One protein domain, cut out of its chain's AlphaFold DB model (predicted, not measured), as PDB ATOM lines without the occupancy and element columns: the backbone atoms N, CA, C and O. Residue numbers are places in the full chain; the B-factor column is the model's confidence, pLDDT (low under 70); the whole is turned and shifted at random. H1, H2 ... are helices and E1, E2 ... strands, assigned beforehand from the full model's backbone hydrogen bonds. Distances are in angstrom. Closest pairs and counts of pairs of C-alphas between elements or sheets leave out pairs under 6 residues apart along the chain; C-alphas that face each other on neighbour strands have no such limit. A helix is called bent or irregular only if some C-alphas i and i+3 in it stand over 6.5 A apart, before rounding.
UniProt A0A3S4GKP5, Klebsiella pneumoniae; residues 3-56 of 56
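This is residues 3 to 56 of the 56 residues of a protein of Klebsiella pneumoniae (UniProt A0A3S4GKP5). One long straight helix, H2, and a looping turn just before it make the long axis, and a small separate head, in which the chain winds round through the short helix H1 and the short strand E1, lies off to one side. The head folds back on itself, with residues 3 to 4 paired in parallel with residues 19 to 20 of E1; a long link then runs out past the beginning of H2 and turns back into it, and the far end of that helix, with residues 45 to 56 free, sticks out. The printed part has 54 residues, with two named helices and one named strand in the order H1, E1, H2, and the class is mostly helix. The whole is loose, with a radius of gyration of the C-alphas of 13.9 A, and flat, spanning 46 by 24 by 13 A.

From Ile 3 the printed part runs to H1, residues 10 to 14, and after a tight link of 3 residues to E1, residues 18 to 20. The closest C-alphas of H1 and E1 are those of Ala 12 and Asn 18, 5.4 A apart, and their centres are 9.6 A apart. E1 pairs with no named strand, but its residues 19 to 20 pair with residues 3 to 4, parallel. A long link of 16 residues follows, in which residues 27 to 28 pair with residues 32 to 33, antiparallel. It ends at H2, residues 37 to 55. H2 is apart from H1 and also apart from E1. In H1 and H2 every O i to N i+4 pair is within hydrogen-bond range.

H1 runs from Arg 10, with its C-alpha at (153.142, 157.107, 169.166), to Leu 14, and is 6.3 A from first to last C-alpha. E1 runs from Asn 18 to Ser 20, and is 6.1 A long from first to last C-alpha. H2 runs from Gln 37, with its C-alpha at (149.557, 142.155, 180.570), to Ile 55, with its C-alpha at (171.996, 130.345, 170.053), and is 27.5 A from first to last C-alpha. Neither helix is bent.

The two C-alphas farthest apart are those of Gly 29 and Ser 56, at 46.0 A, while those of Ile 3 and Ser 56 are 25.3 A apart. Without the free residues 45 to 56, of which 45 to 55 belong to H2, the body of 42 residues spans 36 by 21 by 12 A. The printed part has no cut, and it ends at Ser 56, the chain's last residue. Residues 21 to 36, the long link, hold no named element. The mean pLDDT of the printed part is 88.7, and residues 35 to 37 are under 70.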
ATOM      1  N   ILE A   3     156.577 146.804 171.105       93.69
ATOM      2  CA  ILE A   3     155.484 145.842 171.273       93.69
ATOM      3  C   ILE A   3     154.327 146.611 171.921       93.69
ATOM      4  O   ILE A   3     154.514 147.206 172.982       93.69
ATOM      5  N   THR A   4     153.152 146.661 171.289       91.81
ATOM      6  CA  THR A   4     152.017 147.481 171.770       91.81
ATOM      7  C   THR A   4     150.658 146.936 171.320       91.81
ATOM      8  O   THR A   4     150.554 146.298 170.281       91.81
ATOM      9  N   SER A   5     149.580 147.220 172.052       89.38
ATOM     10  CA  SER A   5     148.209 146.872 171.645       89.38
ATOM     11  C   SER A   5     147.663 147.736 170.501       89.38
ATOM     12  O   SER A   5     146.568 147.490 170.006       89.38
ATOM     13  N   HIS A   6     148.386 148.791 170.107       88.50
ATOM     14  CA  HIS A   6     147.901 149.785 169.154       88.50
ATOM     15  C   HIS A   6     148.940 150.076 168.074       88.50
ATOM     16  O   HIS A   6     149.918 150.796 168.304       88.50
ATOM     17  N   GLU A   7     148.674 149.586 166.866       88.50
ATOM     18  CA  GLU A   7     149.528 149.777 165.687       88.50
ATOM     19  C   GLU A   7     149.714 151.250 165.278       88.50
ATOM     20  O   GLU A   7     150.711 151.603 164.656       88.50
ATOM     21  N   HIS A   8     148.802 152.138 165.684       91.81
ATOM     22  CA  HIS A   8     148.876 153.574 165.395       91.81
ATOM     23  C   HIS A   8     149.328 154.434 166.582       91.81
ATOM     24  O   HIS A   8     149.275 155.667 166.510       91.81
ATOM     25  N   SER A   9     149.776 153.817 167.680       91.75
ATOM     26  CA  SER A   9     150.296 154.554 168.834       91.75
ATOM     27  C   SER A   9     151.561 155.346 168.490       91.75
ATOM     28  O   SER A   9     152.293 155.033 167.551       91.75
ATOM     29  N   ARG A  10     151.870 156.373 169.295       95.38
ATOM     30  CA  ARG A  10     153.142 157.107 169.166       95.38
ATOM     31  C   ARG A  10     154.349 156.175 169.323       95.38
ATOM     32  O   ARG A  10     155.316 156.325 168.591       95.38
ATOM     33  N   LEU A  11     154.259 155.186 170.218       92.62
ATOM     34  CA  LEU A  11     155.298 154.169 170.408       92.62
ATOM     35  C   LEU A  11     155.508 153.311 169.155       92.62
ATOM     36  O   LEU A  11     156.649 153.022 168.808       92.62
ATOM     37  N   ALA A  12     154.431 152.932 168.459       93.94
ATOM     38  CA  ALA A  12     154.531 152.209 167.193       93.94
ATOM     39  C   ALA A  12     155.246 153.045 166.123       93.94
ATOM     40  O   ALA A  12     156.136 152.544 165.449       93.94
ATOM     41  N   LYS A  13     154.907 154.337 166.021       95.38
ATOM     42  CA  LYS A  13     155.483 155.260 165.027       95.38
ATOM     43  C   LYS A  13     156.954 155.617 165.271       95.38
ATOM     44  O   LYS A  13     157.620 156.037 164.335       95.38
ATOM     45  N   LEU A  14     157.442 155.493 166.506       95.88
ATOM     46  CA  LEU A  14     158.838 155.775 166.862       95.88
ATOM     47  C   LEU A  14     159.784 154.590 166.627       95.88
ATOM     48  O   LEU A  14     160.995 154.769 166.702       95.88
ATOM     49  N   ALA A  15     159.264 153.383 166.403       95.56
ATOM     50  CA  ALA A  15     160.082 152.186 166.268       95.56
ATOM     51  C   ALA A  15     160.242 151.768 164.804       95.56
ATOM     52  O   ALA A  15     159.262 151.716 164.069       95.56
ATOM     53  N   ASP A  16     161.444 151.324 164.427       95.56
ATOM     54  CA  ASP A  16     161.708 150.758 163.089       95.56
ATOM     55  C   ASP A  16     160.913 149.473 162.811       95.56
ATOM     56  O   ASP A  16     160.664 149.098 161.669       95.56
ATOM     57  N   PHE A  17     160.521 148.773 163.877       94.38
ATOM     58  CA  PHE A  17     159.722 147.557 163.823       94.38
ATOM     59  C   PHE A  17     158.735 147.544 164.986       94.38
ATOM     60  O   PHE A  17     159.153 147.621 166.147       94.38
ATOM     61  N   ASN A  18     157.447 147.423 164.680       94.81
ATOM     62  CA  ASN A  18     156.368 147.390 165.658       94.81
ATOM     63  C   ASN A  18     155.644 146.042 165.610       94.81
ATOM     64  O   ASN A  18     155.095 145.669 164.577       94.81
ATOM     65  N   LEU A  19     155.600 145.343 166.742       93.50
ATOM     66  CA  LEU A  19     154.815 144.127 166.912       93.50
ATOM     67  C   LEU A  19     153.524 144.462 167.665       93.50
ATOM     68  O   LEU A  19     153.523 144.582 168.893       93.50
ATOM     69  N   SER A  20     152.429 144.636 166.925       90.94
ATOM     70  CA  SER A  20     151.120 144.906 167.516       90.94
ATOM     71  C   SER A  20     150.372 143.629 167.901       90.94
ATOM     72  O   SER A  20     150.421 142.630 167.182       90.94
ATOM     73  N   TRP A  21     149.652 143.653 169.027       88.50
ATOM     74  CA  TRP A  21     148.704 142.593 169.388       88.50
ATOM     75  C   TRP A  21     147.270 143.123 169.412       88.50
ATOM     76  O   TRP A  21     147.012 144.229 169.877       88.50
ATOM     77  N   HIS A  22     146.326 142.307 168.948       85.00
ATOM     78  CA  HIS A  22     144.917 142.681 168.818       85.00
ATOM     79  C   HIS A  22     144.060 141.862 169.783       85.00
ATOM     80  O   HIS A  22     143.310 140.978 169.379       85.00
ATOM     81  N   VAL A  23     144.215 142.133 171.081       81.06
ATOM     82  CA  VAL A  23     143.406 141.509 172.138       81.06
ATOM     83  C   VAL A  23     142.518 142.584 172.769       81.06
ATOM     84  O   VAL A  23     143.053 143.612 173.191       81.06
ATOM     85  N   PRO A  24     141.188 142.378 172.842       77.94
ATOM     86  CA  PRO A  24     140.284 143.321 173.485       77.94
ATOM     87  C   PRO A  24     140.675 143.581 174.940       77.94
ATOM     88  O   PRO A  24     140.915 142.653 175.714       77.94
ATOM     89  N   GLN A  25     140.703 144.856 175.320       77.75
ATOM     90  CA  GLN A  25     140.947 145.253 176.697       77.75
ATOM     91  C   GLN A  25     139.677 145.042 177.529       77.75
ATOM     92  O   GLN A  25     138.656 145.688 177.309       77.75
ATOM     93  N   THR A  26     139.757 144.153 178.509       81.31
ATOM     94  CA  THR A  26     138.743 143.924 179.534       81.31
ATOM     95  C   THR A  26     139.108 144.707 180.789       81.31
ATOM     96  O   THR A  26     140.165 144.501 181.390       81.31
ATOM     97  N   ARG A  27     138.213 145.612 181.195       84.25
ATOM     98  CA  ARG A  27     138.346 146.377 182.438       84.25
ATOM     99  C   ARG A  27     137.231 146.015 183.410       84.25
ATOM    100  O   ARG A  27     136.059 146.147 183.065       84.25
ATOM    101  N   ILE A  28     137.575 145.631 184.637       84.50
ATOM    102  CA  ILE A  28     136.609 145.496 185.734       84.50
ATOM    103  C   ILE A  28     136.334 146.890 186.307       84.50
ATOM    104  O   ILE A  28     137.260 147.654 186.590       84.50
ATOM    105  N   GLY A  29     135.054 147.250 186.441       87.12
ATOM    106  CA  GLY A  29     134.640 148.559 186.966       87.12
ATOM    107  C   GLY A  29     135.119 149.754 186.129       87.12
ATOM    108  O   GLY A  29     135.223 150.858 186.648       87.12
ATOM    109  N   GLY A  30     135.483 149.538 184.859       81.62
ATOM    110  CA  GLY A  30     136.005 150.577 183.961       81.62
ATOM    111  C   GLY A  30     137.451 151.017 184.226       81.62
ATOM    112  O   GLY A  30     138.020 151.713 183.386       81.62
ATOM    113  N   VAL A  31     138.065 150.579 185.332       79.62
ATOM    114  CA  VAL A  31     139.388 151.051 185.786       79.62
ATOM    115  C   VAL A  31     140.437 149.949 185.921       79.62
ATOM    116  O   VAL A  31     141.609 150.206 185.656       79.62
ATOM    117  N   TYR A  32     140.050 148.722 186.275       78.44
ATOM    118  CA  TYR A  32     141.006 147.635 186.493       78.44
ATOM    119  C   TYR A  32     141.195 146.819 185.229       78.44
ATOM    120  O   TYR A  32     140.357 145.988 184.888       78.44
ATOM    121  N   ASP A  33     142.297 147.047 184.534       76.19
ATOM    122  CA  ASP A  33     142.662 146.249 183.376       76.19
ATOM    123  C   ASP A  33     143.266 144.908 183.788       76.19
ATOM    124  O   ASP A  33     144.354 144.843 184.356       76.19
ATOM    125  N   ILE A  34     142.546 143.834 183.484       74.62
ATOM    126  CA  ILE A  34     142.937 142.464 183.835       74.62
ATOM    127  C   ILE A  34     143.574 141.707 182.661       74.62
ATOM    128  O   ILE A  34     143.997 140.565 182.812       74.62
ATOM    129  N   THR A  35     143.629 142.320 181.478       66.50
ATOM    130  CA  THR A  35     143.910 141.634 180.200       66.50
ATOM    131  C   THR A  35     145.174 142.109 179.507       66.50
ATOM    132  O   THR A  35     145.799 141.312 178.810       66.50
ATOM    133  N   THR A  36     145.579 143.374 179.655       68.81
ATOM    134  CA  THR A  36     146.667 143.939 178.828       68.81
ATOM    135  C   THR A  36     148.038 143.333 179.067       68.81
ATOM    136  O   THR A  36     148.897 143.415 178.189       68.81
ATOM    137  N   GLN A  37     148.239 142.656 180.195       68.81
ATOM    138  CA  GLN A  37     149.557 142.155 180.570       68.81
ATOM    139  C   GLN A  37     149.866 140.762 179.999       68.81
ATOM    140  O   GLN A  37     151.025 140.447 179.745       68.81
ATOM    141  N   ILE A  38     148.856 139.924 179.742       83.38
ATOM    142  CA  ILE A  38     149.080 138.548 179.265       83.38
ATOM    143  C   ILE A  38     149.674 138.501 177.842       83.38
ATOM    144  O   ILE A  38     150.656 137.780 177.638       83.38
ATOM    145  N   PRO A  39     149.173 139.277 176.857       86.81
ATOM    146  CA  PRO A  39     149.692 139.224 175.491       86.81
ATOM    147  C   PRO A  39     151.168 139.620 175.394       86.81
ATOM    148  O   PRO A  39     151.935 138.959 174.692       86.81
ATOM    149  N   VAL A  40     151.591 140.663 176.119       88.19
ATOM    150  CA  VAL A  40     152.977 141.146 176.050       88.19
ATOM    151  C   VAL A  40     153.959 140.138 176.651       88.19
ATOM    152  O   VAL A  40     154.993 139.866 176.041       88.19
ATOM    153  N   ILE A  41     153.618 139.511 177.783       91.00
ATOM    154  CA  ILE A  41     154.459 138.477 178.406       91.00
ATOM    155  C   ILE A  41     154.594 137.262 177.486       91.00
ATOM    156  O   ILE A  41     155.707 136.800 177.238       91.00
ATOM    157  N   TYR A  42     153.489 136.791 176.902       91.94
ATOM    158  CA  TYR A  42     153.515 135.662 175.969       91.94
ATOM    159  C   TYR A  42     154.423 135.916 174.755       91.94
ATOM    160  O   TYR A  42     155.184 135.034 174.340       91.94
ATOM    161  N   ILE A  43     154.360 137.124 174.184       93.50
ATOM    162  CA  ILE A  43     155.217 137.531 173.066       93.50
ATOM    163  C   ILE A  43     156.690 137.497 173.484       93.50
ATOM    164  O   ILE A  43     157.503 136.887 172.783       93.50
ATOM    165  N   LEU A  44     157.032 138.105 174.625       94.62
ATOM    166  CA  LEU A  44     158.405 138.148 175.133       94.62
ATOM    167  C   LEU A  44     158.963 136.743 175.374       94.62
ATOM    168  O   LEU A  44     160.056 136.428 174.903       94.62
ATOM    169  N   GLU A  45     158.197 135.868 176.025       96.62
ATOM    170  CA  GLU A  45     158.629 134.491 176.249       96.62
ATOM    171  C   GLU A  45     158.802 133.705 174.943       96.62
ATOM    172  O   GLU A  45     159.744 132.925 174.794       96.62
ATOM    173  N   SER A  46     157.898 133.896 173.980       96.38
ATOM    174  CA  SER A  46     157.963 133.216 172.684       96.38
ATOM    175  C   SER A  46     159.196 133.636 171.884       96.38
ATOM    176  O   SER A  46     159.856 132.788 171.277       96.38
ATOM    177  N   LEU A  47     159.531 134.930 171.902       95.88
ATOM    178  CA  LEU A  47     160.752 135.456 171.293       95.88
ATOM    179  C   LEU A  47     161.996 134.939 172.020       95.88
ATOM    180  O   LEU A  47     162.905 134.431 171.363       95.88
ATOM    181  N   GLY A  48     162.002 134.980 173.354       96.69
ATOM    182  CA  GLY A  48     163.095 134.471 174.181       96.69
ATOM    183  C   GLY A  48     163.383 132.991 173.922       96.69
ATOM    184  O   GLY A  48     164.523 132.628 173.644       96.69
ATOM    185  N   ARG A  49     162.351 132.135 173.900       98.06
ATOM    186  CA  ARG A  49     162.494 130.699 173.586       98.06
ATOM    187  C   ARG A  49     163.011 130.455 172.170       98.06
ATOM    188  O   ARG A  49     163.833 129.565 171.970       98.06
ATOM    189  N   LYS A  50     162.544 131.223 171.178       97.44
ATOM    190  CA  LYS A  50     163.040 131.118 169.794       97.44
ATOM    191  C   LYS A  50     164.501 131.541 169.680       97.44
ATOM    192  O   LYS A  50     165.248 130.880 168.967       97.44
ATOM    193  N   LEU A  51     164.896 132.616 170.361       97.44
ATOM    194  CA  LEU A  51     166.278 133.079 170.383       97.44
ATOM    195  C   LEU A  51     167.181 132.053 171.068       97.44
ATOM    196  O   LEU A  51     168.172 131.655 170.473       97.44
ATOM    197  N   ALA A  52     166.789 131.566 172.250       97.88
ATOM    198  CA  ALA A  52     167.528 130.555 173.003       97.88
ATOM    199  C   ALA A  52     167.835 129.311 172.153       97.88
ATOM    200  O   ALA A  52     168.980 128.894 172.094       97.88
ATOM    201  N   ARG A  53     166.844 128.791 171.413       97.25
ATOM    202  CA  ARG A  53     167.024 127.643 170.500       97.25
ATOM    203  C   ARG A  53     167.938 127.914 169.303       97.25
ATOM    204  O   ARG A  53     168.390 126.968 168.678       97.25
ATOM    205  N   LYS A  54     168.109 129.178 168.903       96.00
ATOM    206  CA  LYS A  54     168.988 129.558 167.786       96.00
ATOM    207  C   LYS A  54     170.438 129.753 168.220       96.00
ATOM    208  O   LYS A  54     171.314 129.690 167.367       96.00
ATOM    209  N   ILE A  55     170.662 130.083 169.493       95.62
ATOM    210  CA  ILE A  55     171.996 130.345 170.053       95.62
ATOM    211  C   ILE A  55     172.581 129.140 170.802       95.62
ATOM    212  O   ILE A  55     173.768 129.156 171.109       95.62
ATOM    213  N   SER A  56     171.755 128.138 171.117       79.44
ATOM    214  CA  SER A  56     172.149 126.810 171.604       79.44
ATOM    215  C   SER A  56     172.541 125.894 170.455       79.44
ATOM    216  O   SER A  56     173.548 125.175 170.601       79.44
TER     217      SER A  56